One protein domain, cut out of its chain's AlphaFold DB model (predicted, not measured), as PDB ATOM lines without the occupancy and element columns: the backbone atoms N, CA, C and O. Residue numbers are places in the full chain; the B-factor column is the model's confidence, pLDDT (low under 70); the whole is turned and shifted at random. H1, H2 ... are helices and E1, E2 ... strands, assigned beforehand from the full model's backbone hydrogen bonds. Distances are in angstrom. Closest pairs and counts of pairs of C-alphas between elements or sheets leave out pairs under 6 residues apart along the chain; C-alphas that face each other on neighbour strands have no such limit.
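AT A GLANCE: This is residues 31 to 55 and 97 to 180 of the 209 residues of an uncharacterized protein of Bacillus sp. B1-b2 (UniProt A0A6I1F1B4). A twisted four-stranded sheet has one long helix, H3, lying over one face, and the short helix H1 packs on H3 beside the sheet. A loop of residues 41 to 55 follows H1, and the small helix H2 lies off the sheet, away from H3, in the link that carries the chain from one edge strand, E1, to the other, E2. The printed part has 109 residues, with three named helices and four named strands in the order H1 E1 H2 E2 E3 E4 H3; the sheet runs E1 E4 E3 E2 and is mixed, and the class is mixed, helices and strands. The whole is compact, with a radius of gyration of the C-alphas of 13.4 A, and spans 35 by 32 by 24 A.

IN THESE COORDINATES: In the sheet, E2 is residues 114 to 125, 29.0 A long, and bends by 53 degrees at residue 117. E3 is residues 130 to 138, 26.7 A; E4 is residues 143 to 149, 19.8 A; E1 is residues 98 to 101, 9.7 A. H3, residues 161 to 178, measures 26.1 A, from C-alpha 161 at (-56.934, 24.534, 33.838) to C-alpha 178 at (-40.144, 7.852, 44.835). H1 is residues 35 to 40, 8.8 A, beginning at C-alpha 35 at (-49.023, 27.692, 35.592). H2 is residues 105 to 108, 4.9 A.

HOW THE PARTS SIT: E2, E3 and E4 form a meander, each strand the antiparallel neighbour of the one before, with E2 and E3 a hairpin and E3 and E4 another. N 120 and O 134 are 2.9 A apart between E2 and E3, and N 146 and O 135 are 2.8 A apart between E3 and E4. E1 is parallel to E4 at 26 degrees, with N 99 and O 145 2.9 A apart. E1, H2 and E2 make a split strand-helix-strand unit, two strands running the same way with E4 and E3 between them, and its crossover is right-handed. The sheet is only just strongly twisted, its C-alphas lying up to 4.4 A off the best plane. H3 is on one face of it, giving two layers, one of strands and one of helix, at a height over the sheet of 8.3 A. H3 lies over E4 and E3 and only just runs along the strands, at 28 degrees to E3 on the local plane. H1 touches H3 at a steep tilt of 47 degrees, the same way; their closest C-alphas, those of Gly 40 and Gly 168, are 4.0 A apart. H1 and H2 are not on the sheet, and H2 and H3 are apart. In H1 and H3 every O i to N i+4 pair is within hydrogen-bond range; H2 is too short for such a pair.

THE WHOLE: The two C-alphas farthest apart, those of Asn 127 and His 141, are 39.3 A apart. Residues 56 to 96 are cut out, and C-alphas 55 and 97 are 14.5 A apart across the cut, which falls in the link from H1 to E1. Of the links that are printed whole, E4 to H3 is long and the others are tight. The mean pLDDT of the printed part is 91.0, and residues 177 to 180, of which 177 and 178 belong to H3, are under 70.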
ATOM      1  N   ASP A  31     -49.519  31.745  32.115       92.44
ATOM      2  CA  ASP A  31     -50.686  31.531  32.981       92.44
ATOM      3  C   ASP A  31     -51.672  30.535  32.364       92.44
ATOM      4  O   ASP A  31     -52.376  29.814  33.071       92.44
ATOM      5  N   GLN A  32     -51.721  30.471  31.031       89.69
ATOM      6  CA  GLN A  32     -52.592  29.541  30.320       89.69
ATOM      7  C   GLN A  32     -51.930  28.192  30.058       89.69
ATOM      8  O   GLN A  32     -52.641  27.191  29.986       89.69
ATOM      9  N   SER A  33     -50.606  28.133  29.891       90.25
ATOM     10  CA  SER A  33     -49.895  26.921  29.469       90.25
ATOM     11  C   SER A  33     -49.504  26.030  30.650       90.25
ATOM     12  O   SER A  33     -50.101  24.962  30.829       90.25
ATOM     13  N   PHE A  34     -48.543  26.476  31.457       91.50
ATOM     14  CA  PHE A  34     -47.890  25.701  32.512       91.50
ATOM     15  C   PHE A  34     -48.437  25.993  33.906       91.50
ATOM     16  O   PHE A  34     -48.577  25.059  34.694       91.50
ATOM     17  N   GLU A  35     -48.761  27.250  34.215       95.56
ATOM     18  CA  GLU A  35     -49.023  27.692  35.592       95.56
ATOM     19  C   GLU A  35     -50.097  26.862  36.326       95.56
ATOM     20  O   GLU A  35     -49.864  26.467  37.468       95.56
ATOM     21  N   PRO A  36     -51.236  26.470  35.715       95.94
ATOM     22  CA  PRO A  36     -52.223  25.643  36.409       95.94
ATOM     23  C   PRO A  36     -51.692  24.246  36.764       95.94
ATOM     24  O   PRO A  36     -52.037  23.697  37.809       95.94
ATOM     25  N   LEU A  37     -50.827  23.671  35.920       95.56
ATOM     26  CA  LEU A  37     -50.185  22.383  36.184       95.56
ATOM     27  C   LEU A  37     -49.155  22.523  37.308       95.56
ATOM     28  O   LEU A  37     -49.167  21.733  38.252       95.56
ATOM     29  N   LEU A  38     -48.321  23.561  37.246       96.62
ATOM     30  CA  LEU A  38     -47.328  23.875  38.274       96.62
ATOM     31  C   LEU A  38     -47.976  24.115  39.641       96.62
ATOM     32  O   LEU A  38     -47.512  23.585  40.645       96.62
ATOM     33  N   ASN A  39     -49.119  24.796  39.685       96.81
ATOM     34  CA  ASN A  39     -49.863  24.994  40.926       96.81
ATOM     35  C   ASN A  39     -50.268  23.666  41.586       96.81
ATOM     36  O   ASN A  39     -50.191  23.538  42.809       96.81
ATOM     37  N   GLY A  40     -50.625  22.650  40.793       96.38
ATOM     38  CA  GLY A  40     -50.872  21.297  41.298       96.38
ATOM     39  C   GLY A  40     -49.622  20.615  41.875       96.38
ATOM     40  O   GLY A  40     -49.743  19.779  42.767       96.38
ATOM     41  N   LEU A  41     -48.433  21.000  41.406       95.38
ATOM     42  CA  LEU A  41     -47.122  20.581  41.921       95.38
ATOM     43  C   LEU A  41     -46.654  21.383  43.143       95.38
ATOM     44  O   LEU A  41     -45.563  21.130  43.642       95.38
ATOM     45  N   HIS A  42     -47.450  22.344  43.624       96.31
ATOM     46  CA  HIS A  42     -47.009  23.353  44.594       96.31
ATOM     47  C   HIS A  42     -45.789  24.146  44.090       96.31
ATOM     48  O   HIS A  42     -44.893  24.499  44.857       96.31
ATOM     49  N   ALA A  43     -45.770  24.437  42.790       96.69
ATOM     50  CA  ALA A  43     -44.739  25.218  42.129       96.69
ATOM     51  C   ALA A  43     -45.348  26.407  41.370       96.69
ATOM     52  O   ALA A  43     -46.522  26.374  41.003       96.69
ATOM     53  N   SER A  44     -44.563  27.456  41.134       95.88
ATOM     54  CA  SER A  44     -44.963  28.605  40.310       95.88
ATOM     55  C   SER A  44     -43.741  29.296  39.712       95.88
ATOM     56  O   SER A  44     -42.644  29.211  40.267       95.88
ATOM     57  N   PHE A  45     -43.922  30.010  38.603       93.56
ATOM     58  CA  PHE A  45     -42.901  30.933  38.103       93.56
ATOM     59  C   PHE A  45     -42.735  32.186  38.980       93.56
ATOM     60  O   PHE A  45     -41.687  32.816  38.955       93.56
ATOM     61  N   TYR A  46     -43.755  32.549  39.762       92.50
ATOM     62  CA  TYR A  46     -43.860  33.851  40.432       92.50
ATOM     63  C   TYR A  46     -43.358  33.861  41.887       92.50
ATOM     64  O   TYR A  46     -43.715  34.752  42.655       92.50
ATOM     65  N   GLY A  47     -42.616  32.833  42.316       87.81
ATOM     66  CA  GLY A  47     -42.032  32.766  43.666       87.81
ATOM     67  C   GLY A  47     -43.037  32.733  44.828       87.81
ATOM     68  O   GLY A  47     -42.665  32.922  45.982       87.81
ATOM     69  N   ASN A  48     -44.323  32.503  44.552       90.56
ATOM     70  CA  ASN A  48     -45.412  32.555  45.535       90.56
ATOM     71  C   ASN A  48     -45.886  31.163  46.001       90.56
ATOM     72  O   ASN A  48     -46.944  31.035  46.628       90.56
ATOM     73  N   LYS A  49     -45.121  30.118  45.672       94.38
ATOM     74  CA  LYS A  49     -45.351  28.720  46.053       94.38
ATOM     75  C   LYS A  49     -44.113  28.144  46.733       94.38
ATOM     76  O   LYS A  49     -43.070  28.780  46.780       94.38
ATOM     77  N   GLU A  50     -44.258  26.928  47.248       94.25
ATOM     78  CA  GLU A  50     -43.176  26.165  47.880       94.25
ATOM     79  C   GLU A  50     -41.962  26.018  46.953       94.25
ATOM     80  O   GLU A  50     -40.832  26.216  47.387       94.25
ATOM     81  N   ASN A  51     -42.206  25.743  45.668       93.44
ATOM     82  CA  ASN A  51     -41.164  25.598  44.658       93.44
ATOM     83  C   ASN A  51     -41.241  26.723  43.615       93.44
ATOM     84  O   ASN A  51     -42.319  27.041  43.108       93.44
ATOM     85  N   THR A  52     -40.090  27.292  43.251       92.25
ATOM     86  CA  THR A  52     -39.992  28.267  42.151       92.25
ATOM     87  C   THR A  52     -39.478  27.579  40.897       92.25
ATOM     88  O   THR A  52     -38.479  26.862  40.938       92.25
ATOM     89  N   VAL A  53     -40.175  27.771  39.781       93.50
ATOM     90  CA  VAL A  53     -39.851  27.118  38.511       93.50
ATOM     91  C   VAL A  53     -38.866  27.953  37.714       93.50
ATOM     92  O   VAL A  53     -39.090  29.137  37.480       93.50
ATOM     93  N   LEU A  54     -37.823  27.297  37.208       92.56
ATOM     94  CA  LEU A  54     -36.943  27.866  36.199       92.56
ATOM     95  C   LEU A  54     -37.408  27.436  34.800       92.56
ATOM     96  O   LEU A  54     -37.394  26.250  34.469       92.56
ATOM     97  N   HIS A  55     -37.809  28.401  33.972       92.06
ATOM     98  CA  HIS A  55     -38.092  28.159  32.558       92.06
ATOM     99  C   HIS A  55     -36.804  28.263  31.734       92.06
ATOM    100  O   HIS A  55     -36.092  29.259  31.826       92.06
ATOM    101  N   ASP A  97     -35.049  17.775  40.621       95.19
ATOM    102  CA  ASP A  97     -35.796  16.530  40.890       95.19
ATOM    103  C   ASP A  97     -36.797  16.223  39.771       95.19
ATOM    104  O   ASP A  97     -37.047  15.066  39.423       95.19
ATOM    105  N   VAL A  98     -37.350  17.284  39.180       96.00
ATOM    106  CA  VAL A  98     -38.397  17.217  38.167       96.00
ATOM    107  C   VAL A  98     -38.053  18.109  36.980       96.00
ATOM    108  O   VAL A  98     -37.767  19.293  37.140       96.00
ATOM    109  N   ILE A  99     -38.160  17.551  35.774       96.88
ATOM    110  CA  ILE A  99     -38.139  18.290  34.510       96.88
ATOM    111  C   ILE A  99     -39.513  18.138  33.860       96.88
ATOM    112  O   ILE A  99     -39.905  17.043  33.456       96.88
ATOM    113  N   LEU A 100     -40.253  19.237  33.740       96.06
ATOM    114  CA  LEU A 100     -41.515  19.273  33.005       96.06
ATOM    115  C   LEU A 100     -41.255  19.796  31.591       96.06
ATOM    116  O   LEU A 100     -40.760  20.908  31.429       96.06
ATOM    117  N   ILE A 101     -41.594  19.015  30.564       94.69
ATOM    118  CA  ILE A 101     -41.282  19.363  29.175       94.69
ATOM    119  C   ILE A 101     -42.483  19.162  28.247       94.69
ATOM    120  O   ILE A 101     -43.215  18.175  28.326       94.69
ATOM    121  N   SER A 102     -42.686  20.114  27.336       93.00
ATOM    122  CA  SER A 102     -43.726  20.050  26.310       93.00
ATOM    123  C   SER A 102     -43.199  20.633  25.006       93.00
ATOM    124  O   SER A 102     -43.207  21.841  24.797       93.00
ATOM    125  N   VAL A 103     -42.688  19.759  24.141       91.56
ATOM    126  CA  VAL A 103     -42.031  20.125  22.878       91.56
ATOM    127  C   VAL A 103     -42.384  19.130  21.768       91.56
ATOM    128  O   VAL A 103     -42.945  18.062  22.031       91.56
ATOM    129  N   ALA A 104     -42.057  19.460  20.516       90.44
ATOM    130  CA  ALA A 104     -42.151  18.506  19.410       90.44
ATOM    131  C   ALA A 104     -41.149  17.347  19.578       90.44
ATOM    132  O   ALA A 104     -40.104  17.495  20.216       90.44
ATOM    133  N   GLY A 105     -41.445  16.195  18.968       90.00
ATOM    134  CA  GLY A 105     -40.637  14.977  19.120       90.00
ATOM    135  C   GLY A 105     -39.161  15.158  18.742       90.00
ATOM    136  O   GLY A 105     -38.289  14.624  19.418       90.00
ATOM    137  N   GLU A 106     -38.869  15.979  17.730       91.88
ATOM    138  CA  GLU A 106     -37.494  16.290  17.309       91.88
ATOM    139  C   GLU A 106     -36.680  17.069  18.354       91.88
ATOM    140  O   GLU A 106     -35.450  17.011  18.361       91.88
ATOM    141  N   HIS A 107     -37.343  17.822  19.236       93.06
ATOM    142  CA  HIS A 107     -36.700  18.502  20.357       93.06
ATOM    143  C   HIS A 107     -36.614  17.578  21.565       93.06
ATOM    144  O   HIS A 107     -35.576  17.537  22.210       93.06
ATOM    145  N   LEU A 108     -37.645  16.767  21.818       94.00
ATOM    146  CA  LEU A 108     -37.611  15.761  22.881       94.00
ATOM    147  C   LEU A 108     -36.463  14.758  22.678       94.00
ATOM    148  O   LEU A 108     -35.802  14.373  23.638       94.00
ATOM    149  N   ALA A 109     -36.181  14.387  21.425       93.94
ATOM    150  CA  ALA A 109     -35.069  13.513  21.054       93.94
ATOM    151  C   ALA A 109     -33.677  14.089  21.383       93.94
ATOM    152  O   ALA A 109     -32.693  13.356  21.338       93.94
ATOM    153  N   LYS A 110     -33.583  15.384  21.721       95.19
ATOM    154  CA  LYS A 110     -32.334  16.023  22.154       95.19
ATOM    155  C   LYS A 110     -31.995  15.729  23.617       95.19
ATOM    156  O   LYS A 110     -30.886  16.039  24.014       95.19
ATOM    157  N   LEU A 111     -32.895  15.130  24.403       94.62
ATOM    158  CA  LEU A 111     -32.607  14.712  25.780       94.62
ATOM    159  C   LEU A 111     -31.589  13.559  25.800       94.62
ATOM    160  O   LEU A 111     -31.922  12.430  25.436       94.62
ATOM    161  N   GLN A 112     -30.375  13.832  26.276       93.81
ATOM    162  CA  GLN A 112     -29.235  12.908  26.243       93.81
ATOM    163  C   GLN A 112     -28.726  12.508  27.637       93.81
ATOM    164  O   GLN A 112     -27.532  12.312  27.848       93.81
ATOM    165  N   PHE A 113     -29.629  12.330  28.600       96.62
ATOM    166  CA  PHE A 113     -29.275  11.773  29.909       96.62
ATOM    167  C   PHE A 113     -29.331  10.244  29.908       96.62
ATOM    168  O   PHE A 113     -30.126   9.628  29.187       96.62
ATOM    169  N   LYS A 114     -28.531   9.616  30.776       97.38
ATOM    170  CA  LYS A 114     -28.570   8.162  30.974       97.38
ATOM    171  C   LYS A 114     -29.946   7.753  31.508       97.38
ATOM    172  O   LYS A 114     -30.339   8.142  32.605       97.38
ATOM    173  N   THR A 115     -30.668   6.939  30.744       97.50
ATOM    174  CA  THR A 115     -31.987   6.421  31.130       97.50
ATOM    175  C   THR A 115     -31.878   5.459  32.316       97.50
ATOM    176  O   THR A 115     -31.080   4.523  32.282       97.50
ATOM    177  N   VAL A 116     -32.718   5.668  33.333       97.12
ATOM    178  CA  VAL A 116     -32.942   4.741  34.456       97.12
ATOM    179  C   VAL A 116     -34.209   3.918  34.216       97.12
ATOM    180  O   VAL A 116     -34.185   2.699  34.350       97.12
ATOM    181  N   SER A 117     -35.297   4.569  33.799       95.81
ATOM    182  CA  SER A 117     -36.522   3.919  33.325       95.81
ATOM    183  C   SER A 117     -37.021   4.640  32.083       95.81
ATOM    184  O   SER A 117     -36.953   5.869  32.024       95.81
ATOM    185  N   ASP A 118     -37.472   3.884  31.085       95.75
ATOM    186  CA  ASP A 118     -37.952   4.461  29.830       95.75
ATOM    187  C   ASP A 118     -39.393   4.984  29.953       95.75
ATOM    188  O   ASP A 118     -40.021   4.860  31.006       95.75
ATOM    189  N   TRP A 119     -39.887   5.601  28.880       96.00
ATOM    190  CA  TRP A 119     -41.195   6.240  28.829       96.00
ATOM    191  C   TRP A 119     -42.342   5.310  29.237       96.00
ATOM    192  O   TRP A 119     -42.613   4.303  28.585       96.00
ATOM    193  N   GLU A 120     -43.091   5.726  30.254       96.06
ATOM    194  CA  GLU A 120     -44.343   5.102  30.677       96.06
ATOM    195  C   GLU A 120     -45.468   6.136  30.751       96.06
ATOM    196  O   GLU A 120     -45.249   7.279  31.151       96.06
ATOM    197  N   THR A 121     -46.692   5.751  30.392       96.00
ATOM    198  CA  THR A 121     -47.858   6.628  30.554       96.00
ATOM    199  C   THR A 121     -48.283   6.644  32.019       96.00
ATOM    200  O   THR A 121     -48.785   5.642  32.525       96.00
ATOM    201  N   ILE A 122     -48.160   7.794  32.681       94.62
ATOM    202  CA  ILE A 122     -48.566   7.964  34.087       94.62
ATOM    203  C   ILE A 122     -49.948   8.596  34.242       94.62
ATOM    204  O   ILE A 122     -50.604   8.428  35.263       94.62
ATOM    205  N   TYR A 123     -50.414   9.329  33.230       93.62
ATOM    206  CA  TYR A 123     -51.699  10.013  33.289       93.62
ATOM    207  C   TYR A 123     -52.367  10.006  31.924       93.62
ATOM    208  O   TYR A 123     -51.728  10.259  30.905       93.62
ATOM    209  N   THR A 124     -53.670   9.743  31.908       92.25
ATOM    210  CA  THR A 124     -54.499   9.791  30.700       92.25
ATOM    211  C   THR A 124     -55.722  10.650  30.970       92.25
ATOM    212  O   THR A 124     -56.408  10.450  31.967       92.25
ATOM    213  N   LEU A 125     -56.024  11.570  30.054       88.25
ATOM    214  CA  LEU A 125     -57.311  12.259  29.975       88.25
ATOM    215  C   LEU A 125     -58.164  11.568  28.905       88.25
ATOM    216  O   LEU A 125     -57.975  11.851  27.716       88.25
ATOM    217  N   PRO A 126     -59.105  10.677  29.286       74.81
ATOM    218  CA  PRO A 126     -59.806   9.817  28.331       74.81
ATOM    219  C   PRO A 126     -60.558  10.610  27.259       74.81
ATOM    220  O   PRO A 126     -60.475  10.295  26.075       74.81
ATOM    221  N   ASN A 127     -61.214  11.702  27.661       77.19
ATOM    222  CA  ASN A 127     -62.046  12.514  26.769       77.19
ATOM    223  C   ASN A 127     -61.237  13.323  25.744       77.19
ATOM    224  O   ASN A 127     -61.779  13.724  24.722       77.19
ATOM    225  N   GLN A 128     -59.951  13.568  26.007       73.38
ATOM    226  CA  GLN A 128     -59.092  14.417  25.173       73.38
ATOM    227  C   GLN A 128     -57.957  13.635  24.499       73.38
ATOM    228  O   GLN A 128     -57.177  14.221  23.752       73.38
ATOM    229  N   ARG A 129     -57.848  12.321  24.765       81.75
ATOM    230  CA  ARG A 129     -56.722  11.462  24.346       81.75
ATOM    231  C   ARG A 129     -55.358  12.099  24.643       81.75
ATOM    232  O   ARG A 129     -54.408  11.942  23.880       81.75
ATOM    233  N   TYR A 130     -55.281  12.845  25.743       87.81
ATOM    234  CA  TYR A 130     -54.062  13.510  26.176       87.81
ATOM    235  C   TYR A 130     -53.348  12.629  27.196       87.81
ATOM    236  O   TYR A 130     -53.986  12.115  28.118       87.81
ATOM    237  N   LEU A 131     -52.041  12.454  27.018       92.19
ATOM    238  CA  LEU A 131     -51.205  11.579  27.834       92.19
ATOM    239  C   LEU A 131     -50.083  12.385  28.480       92.19
ATOM    240  O   LEU A 131     -49.526  13.284  27.844       92.19
ATOM    241  N   ILE A 132     -49.739  12.018  29.713       94.25
ATOM    242  CA  ILE A 132     -48.462  12.377  30.327       94.25
ATOM    243  C   ILE A 132     -47.615  11.130  30.418       94.25
ATOM    244  O   ILE A 132     -48.029  10.138  31.025       94.25
ATOM    245  N   ASN A 133     -46.420  11.232  29.851       96.12
ATOM    246  CA  ASN A 133     -45.419  10.191  29.930       96.12
ATOM    247  C   ASN A 133     -44.338  10.590  30.929       96.12
ATOM    248  O   ASN A 133     -43.976  11.762  31.022       96.12
ATOM    249  N   SER A 134     -43.820   9.614  31.658       97.06
ATOM    250  CA  SER A 134     -42.728   9.766  32.611       97.06
ATOM    251  C   SER A 134     -41.513   8.989  32.130       97.06
ATOM    252  O   SER A 134     -41.662   7.889  31.607       97.06
ATOM    253  N   LYS A 135     -40.321   9.546  32.323       96.25
ATOM    254  CA  LYS A 135     -39.033   8.871  32.127       96.25
ATOM    255  C   LYS A 135     -38.120   9.239  33.287       96.25
ATOM    256  O   LYS A 135     -38.042  10.415  33.636       96.25
ATOM    257  N   LYS A 136     -37.393   8.278  33.858       97.44
ATOM    258  CA  LYS A 136     -36.365   8.577  34.868       97.44
ATOM    259  C   LYS A 136     -34.990   8.606  34.233       97.44
ATOM    260  O   LYS A 136     -34.643   7.732  33.434       97.44
ATOM    261  N   VAL A 137     -34.194   9.594  34.616       97.69
ATOM    262  CA  VAL A 137     -32.833   9.785  34.114       97.69
ATOM    263  C   VAL A 137     -31.851   9.964  35.259       97.69
ATOM    264  O   VAL A 137     -32.200  10.479  36.316       97.69
ATOM    265  N   GLN A 138     -30.617   9.530  35.044       97.81
ATOM    266  CA  GLN A 138     -29.517   9.749  35.967       97.81
ATOM    267  C   GLN A 138     -28.852  11.085  35.635       97.81
ATOM    268  O   GLN A 138     -28.372  11.260  34.516       97.81
ATOM    269  N   LEU A 139     -28.805  11.972  36.626       97.19
ATOM    270  CA  LEU A 139     -27.933  13.144  36.665       97.19
ATOM    271  C   LEU A 139     -26.686  12.821  37.504       97.19
ATOM    272  O   LEU A 139     -26.610  11.754  38.118       97.19
ATOM    273  N   ALA A 140     -25.713  13.728  37.571       94.19
ATOM    274  CA  ALA A 140     -24.460  13.520  38.297       94.19
ATOM    275  C   ALA A 140     -24.646  13.006  39.738       94.19
ATOM    276  O   ALA A 140     -23.925  12.100  40.160       94.19
ATOM    277  N   HIS A 141     -25.608  13.550  40.493       94.62
ATOM    278  CA  HIS A 141     -25.750  13.261  41.927       94.62
ATOM    279  C   HIS A 141     -27.049  12.546  42.299       94.62
ATOM    280  O   HIS A 141     -27.130  11.955  43.375       94.62
ATOM    281  N   LYS A 142     -28.068  12.585  41.436       94.94
ATOM    282  CA  LYS A 142     -29.375  11.980  41.719       94.94
ATOM    283  C   LYS A 142     -30.102  11.516  40.466       94.94
ATOM    284  O   LYS A 142     -29.690  11.779  39.340       94.94
ATOM    285  N   THR A 143     -31.195  10.795  40.676       96.31
ATOM    286  CA  THR A 143     -32.160  10.504  39.615       96.31
ATOM    287  C   THR A 143     -33.176  11.637  39.535       96.31
ATOM    288  O   THR A 143     -33.685  12.071  40.562       96.31
ATOM    289  N   ALA A 144     -33.489  12.078  38.320       96.94
ATOM    290  CA  ALA A 144     -34.533  13.057  38.045       96.94
ATOM    291  C   ALA A 144     -35.687  12.411  37.271       96.94
ATOM    292  O   ALA A 144     -35.481  11.497  36.463       96.94
ATOM    293  N   SER A 145     -36.904  12.906  37.497       97.62
ATOM    294  CA  SER A 145     -38.094  12.503  36.747       97.62
ATOM    295  C   SER A 145     -38.404  13.521  35.653       97.62
ATOM    296  O   SER A 145     -38.538  14.713  35.915       97.62
ATOM    297  N   ILE A 146     -38.545  13.050  34.417       97.25
ATOM    298  CA  ILE A 146     -38.981  13.854  33.278       97.25
ATOM    299  C   ILE A 146     -40.450  13.556  33.014       97.25
ATOM    300  O   ILE A 146     -40.797  12.415  32.717       97.25
ATOM    301  N   TYR A 147     -41.293  14.584  33.050       96.81
ATOM    302  CA  TYR A 147     -42.701  14.490  32.679       96.81
ATOM    303  C   TYR A 147     -42.938  15.201  31.353       96.81
ATOM    304  O   TYR A 147     -42.733  16.409  31.227       96.81
ATOM    305  N   PHE A 148     -43.380  14.436  30.360       95.44
ATOM    306  CA  PHE A 148     -43.637  14.912  29.012       95.44
ATOM    307  C   PHE A 148     -45.131  14.916  28.704       95.44
ATOM    308  O   PHE A 148     -45.795  13.880  28.759       95.44
ATOM    309  N   GLY A 149     -45.641  16.081  28.311       91.56
ATOM    310  CA  GLY A 149     -46.944  16.222  27.672       91.56
ATOM    311  C   GLY A 149     -46.778  16.821  26.285       91.56
ATOM    312  O   GLY A 149     -46.068  17.811  26.117       91.56
ATOM    313  N   ARG A 150     -47.432  16.253  25.268       82.81
ATOM    314  CA  ARG A 150     -47.295  16.753  23.890       82.81
ATOM    315  C   ARG A 150     -47.721  18.224  23.799       82.81
ATOM    316  O   ARG A 150     -48.775  18.593  24.327       82.81
ATOM    317  N   ALA A 151     -46.925  19.032  23.104       78.19
ATOM    318  CA  ALA A 151     -47.295  20.400  22.761       78.19
ATOM    319  C   ALA A 151     -48.367  20.425  21.650       78.19
ATOM    320  O   ALA A 151     -48.410  19.541  20.785       78.19
ATOM    321  N   ALA A 152     -49.241  21.431  21.694       75.12
ATOM    322  CA  ALA A 152     -50.064  21.872  20.565       75.12
ATOM    323  C   ALA A 152     -49.543  23.255  20.122       75.12
ATOM    324  O   ALA A 152     -48.332  23.429  20.054       75.12
ATOM    325  N   GLU A 153     -50.409  24.246  19.883       76.25
ATOM    326  CA  GLU A 153     -49.975  25.650  19.738       76.25
ATOM    327  C   GLU A 153     -49.317  26.184  21.024       76.25
ATOM    328  O   GLU A 153     -48.395  26.991  20.970       76.25
ATOM    329  N   MET A 154     -49.748  25.680  22.188       83.06
ATOM    330  CA  MET A 154     -49.133  25.938  23.492       83.06
ATOM    331  C   MET A 154     -48.956  24.636  24.288       83.06
ATOM    332  O   MET A 154     -49.729  23.681  24.096       83.06
ATOM    333  N   PRO A 155     -47.989  24.587  25.222       84.38
ATOM    334  CA  PRO A 155     -47.870  23.511  26.197       84.38
ATOM    335  C   PRO A 155     -49.193  23.267  26.918       84.38
ATOM    336  O   PRO A 155     -49.817  24.188  27.449       84.38
ATOM    337  N   PHE A 156     -49.653  22.015  26.900       84.38
ATOM    338  CA  PHE A 156     -50.926  21.606  27.504       84.38
ATOM    339  C   PHE A 156     -52.149  22.412  27.017       84.38
ATOM    340  O   PHE A 156     -53.171  22.431  27.696       84.38
ATOM    341  N   GLY A 157     -52.087  23.087  25.861       81.00
ATOM    342  CA  GLY A 157     -53.150  23.992  25.395       81.00
ATOM    343  C   GLY A 157     -54.507  23.317  25.152       81.00
ATOM    344  O   GLY A 157     -55.539  23.971  25.178       81.00
ATOM    345  N   LEU A 158     -54.517  21.993  24.971       82.50
ATOM    346  CA  LEU A 158     -55.740  21.201  24.793       82.50
ATOM    347  C   LEU A 158     -56.395  20.778  26.117       82.50
ATOM    348  O   LEU A 158     -57.460  20.166  26.097       82.50
ATOM    349  N   VAL A 159     -55.771  21.068  27.258       88.12
ATOM    350  CA  VAL A 159     -56.213  20.622  28.582       88.12
ATOM    351  C   VAL A 159     -56.811  21.797  29.351       88.12
ATOM    352  O   VAL A 159     -56.236  22.883  29.361       88.12
ATOM    353  N   SER A 160     -57.949  21.594  30.023       90.62
ATOM    354  CA  SER A 160     -58.543  22.646  30.863       90.62
ATOM    355  C   SER A 160     -57.666  22.954  32.089       90.62
ATOM    356  O   SER A 160     -56.970  22.052  32.572       90.62
ATOM    357  N   PRO A 161     -57.701  24.180  32.641       92.38
ATOM    358  CA  PRO A 161     -56.934  24.534  33.838       92.38
ATOM    359  C   PRO A 161     -57.154  23.580  35.023       92.38
ATOM    360  O   PRO A 161     -56.197  23.178  35.678       92.38
ATOM    361  N   GLU A 162     -58.388  23.129  35.253       93.12
ATOM    362  CA  GLU A 162     -58.725  22.215  36.352       93.12
ATOM    363  C   GLU A 162     -58.093  20.835  36.151       93.12
ATOM    364  O   GLU A 162     -57.655  20.184  37.102       93.12
ATOM    365  N   ASN A 163     -58.043  20.363  34.903       93.38
ATOM    366  CA  ASN A 163     -57.391  19.101  34.578       93.38
ATOM    367  C   ASN A 163     -55.869  19.222  34.681       93.38
ATOM    368  O   ASN A 163     -55.239  18.301  35.196       93.38
ATOM    369  N   LYS A 164     -55.286  20.361  34.290       94.38
ATOM    370  CA  LYS A 164     -53.859  20.646  34.505       94.38
ATOM    371  C   LYS A 164     -53.499  20.604  35.986       94.38
ATOM    372  O   LYS A 164     -52.539  19.933  36.350       94.38
ATOM    373  N   GLU A 165     -54.295  21.228  36.849       96.06
ATOM    374  CA  GLU A 165     -54.056  21.199  38.295       96.06
ATOM    375  C   GLU A 165     -54.131  19.766  38.855       96.06
ATOM    376  O   GLU A 165     -53.274  19.348  39.636       96.06
ATOM    377  N   LYS A 166     -55.111  18.962  38.414       95.31
ATOM    378  CA  LYS A 166     -55.200  17.535  38.779       95.31
ATOM    379  C   LYS A 166     -53.988  16.735  38.301       95.31
ATOM    380  O   LYS A 166     -53.511  15.874  39.038       95.31
ATOM    381  N   MET A 167     -53.490  17.012  37.096       94.81
ATOM    382  CA  MET A 167     -52.269  16.398  36.571       94.81
ATOM    383  C   MET A 167     -51.062  16.769  37.432       94.81
ATOM    384  O   MET A 167     -50.321  15.879  37.831       94.81
ATOM    385  N   GLY A 168     -50.908  18.045  37.793       95.81
ATOM    386  CA  GLY A 168     -49.847  18.501  38.692       95.81
ATOM    387  C   GLY A 168     -49.869  17.782  40.043       95.81
ATOM    388  O   GLY A 168     -48.850  17.244  40.472       95.81
ATOM    389  N   LYS A 169     -51.051  17.664  40.666       96.44
ATOM    390  CA  LYS A 169     -51.228  16.919  41.929       96.44
ATOM    391  C   LYS A 169     -50.829  15.451  41.795       96.44
ATOM    392  O   LYS A 169     -50.224  14.884  42.702       96.44
ATOM    393  N   HIS A 170     -51.160  14.832  40.663       95.56
ATOM    394  CA  HIS A 170     -50.776  13.453  40.384       95.56
ATOM    395  C   HIS A 170     -49.254  13.303  40.235       95.56
ATOM    396  O   HIS A 170     -48.670  12.407  40.843       95.56
ATOM    397  N   ILE A 171     -48.607  14.204  39.490       95.62
ATOM    398  CA  ILE A 171     -47.149  14.222  39.313       95.62
ATOM    399  C   ILE A 171     -46.438  14.412  40.662       95.62
ATOM    400  O   ILE A 171     -45.500  13.674  40.969       95.62
ATOM    401  N   LYS A 172     -46.922  15.333  41.506       94.62
ATOM    402  CA  LYS A 172     -46.388  15.559  42.858       94.62
ATOM    403  C   LYS A 172     -46.402  14.276  43.689       94.62
ATOM    404  O   LYS A 172     -45.369  13.859  44.202       94.62
ATOM    405  N   ALA A 173     -47.551  13.603  43.738       94.19
ATOM    406  CA  ALA A 173     -47.709  12.368  44.500       94.19
ATOM    407  C   ALA A 173     -46.791  11.233  44.011       94.19
ATOM    408  O   ALA A 173     -46.386  10.394  44.813       94.19
ATOM    409  N   LEU A 174     -46.476  11.171  42.713       92.12
ATOM    410  CA  LEU A 174     -45.515  10.203  42.172       92.12
ATOM    411  C   LEU A 174     -44.073  10.549  42.546       92.12
ATOM    412  O   LEU A 174     -43.305   9.649  42.882       92.12
ATOM    413  N   THR A 175     -43.730  11.836  42.501       87.75
ATOM    414  CA  THR A 175     -42.385  12.328  42.822       87.75
ATOM    415  C   THR A 175     -42.064  12.054  44.294       87.75
ATOM    416  O   THR A 175     -41.099  11.360  44.588       87.75
ATOM    417  N   GLU A 176     -42.957  12.436  45.212       85.44
ATOM    418  CA  GLU A 176     -42.758  12.254  46.662       85.44
ATOM    419  C   GLU A 176     -42.744  10.781  47.102       85.44
ATOM    420  O   GLU A 176     -42.063  10.409  48.057       85.44
ATOM    421  N   LYS A 177     -43.488   9.907  46.409       68.56
ATOM    422  CA  LYS A 177     -43.458   8.460  46.682       68.56
ATOM    423  C   LYS A 177     -42.143   7.809  46.263       68.56
ATOM    424  O   LYS A 177     -41.798   6.773  46.823       68.56
ATOM    425  N   SER A 178     -41.436   8.376  45.286       58.88
ATOM    426  CA  SER A 178     -40.144   7.852  44.835       58.88
ATOM    427  C   SER A 178     -39.012   8.126  45.832       58.88
ATOM    428  O   SER A 178     -38.009   7.419  45.771       58.88
ATOM    429  N   ASP A 179     -39.175   9.107  46.725       52.19
ATOM    430  CA  ASP A 179     -38.172   9.500  47.729       52.19
ATOM    431  C   ASP A 179     -38.276   8.712  49.040       52.19
ATOM    432  O   ASP A 179     -37.386   8.770  49.889       52.19
ATOM    433  N   GLN A 180     -39.347   7.937  49.223       39.50
ATOM    434  CA  GLN A 180     -39.436   6.997  50.332       39.50
ATOM    435  C   GLN A 180     -38.603   5.756  49.975       39.50
ATOM    436  O   GLN A 180     -38.907   5.105  48.968       39.50
TER     437      GLN A 180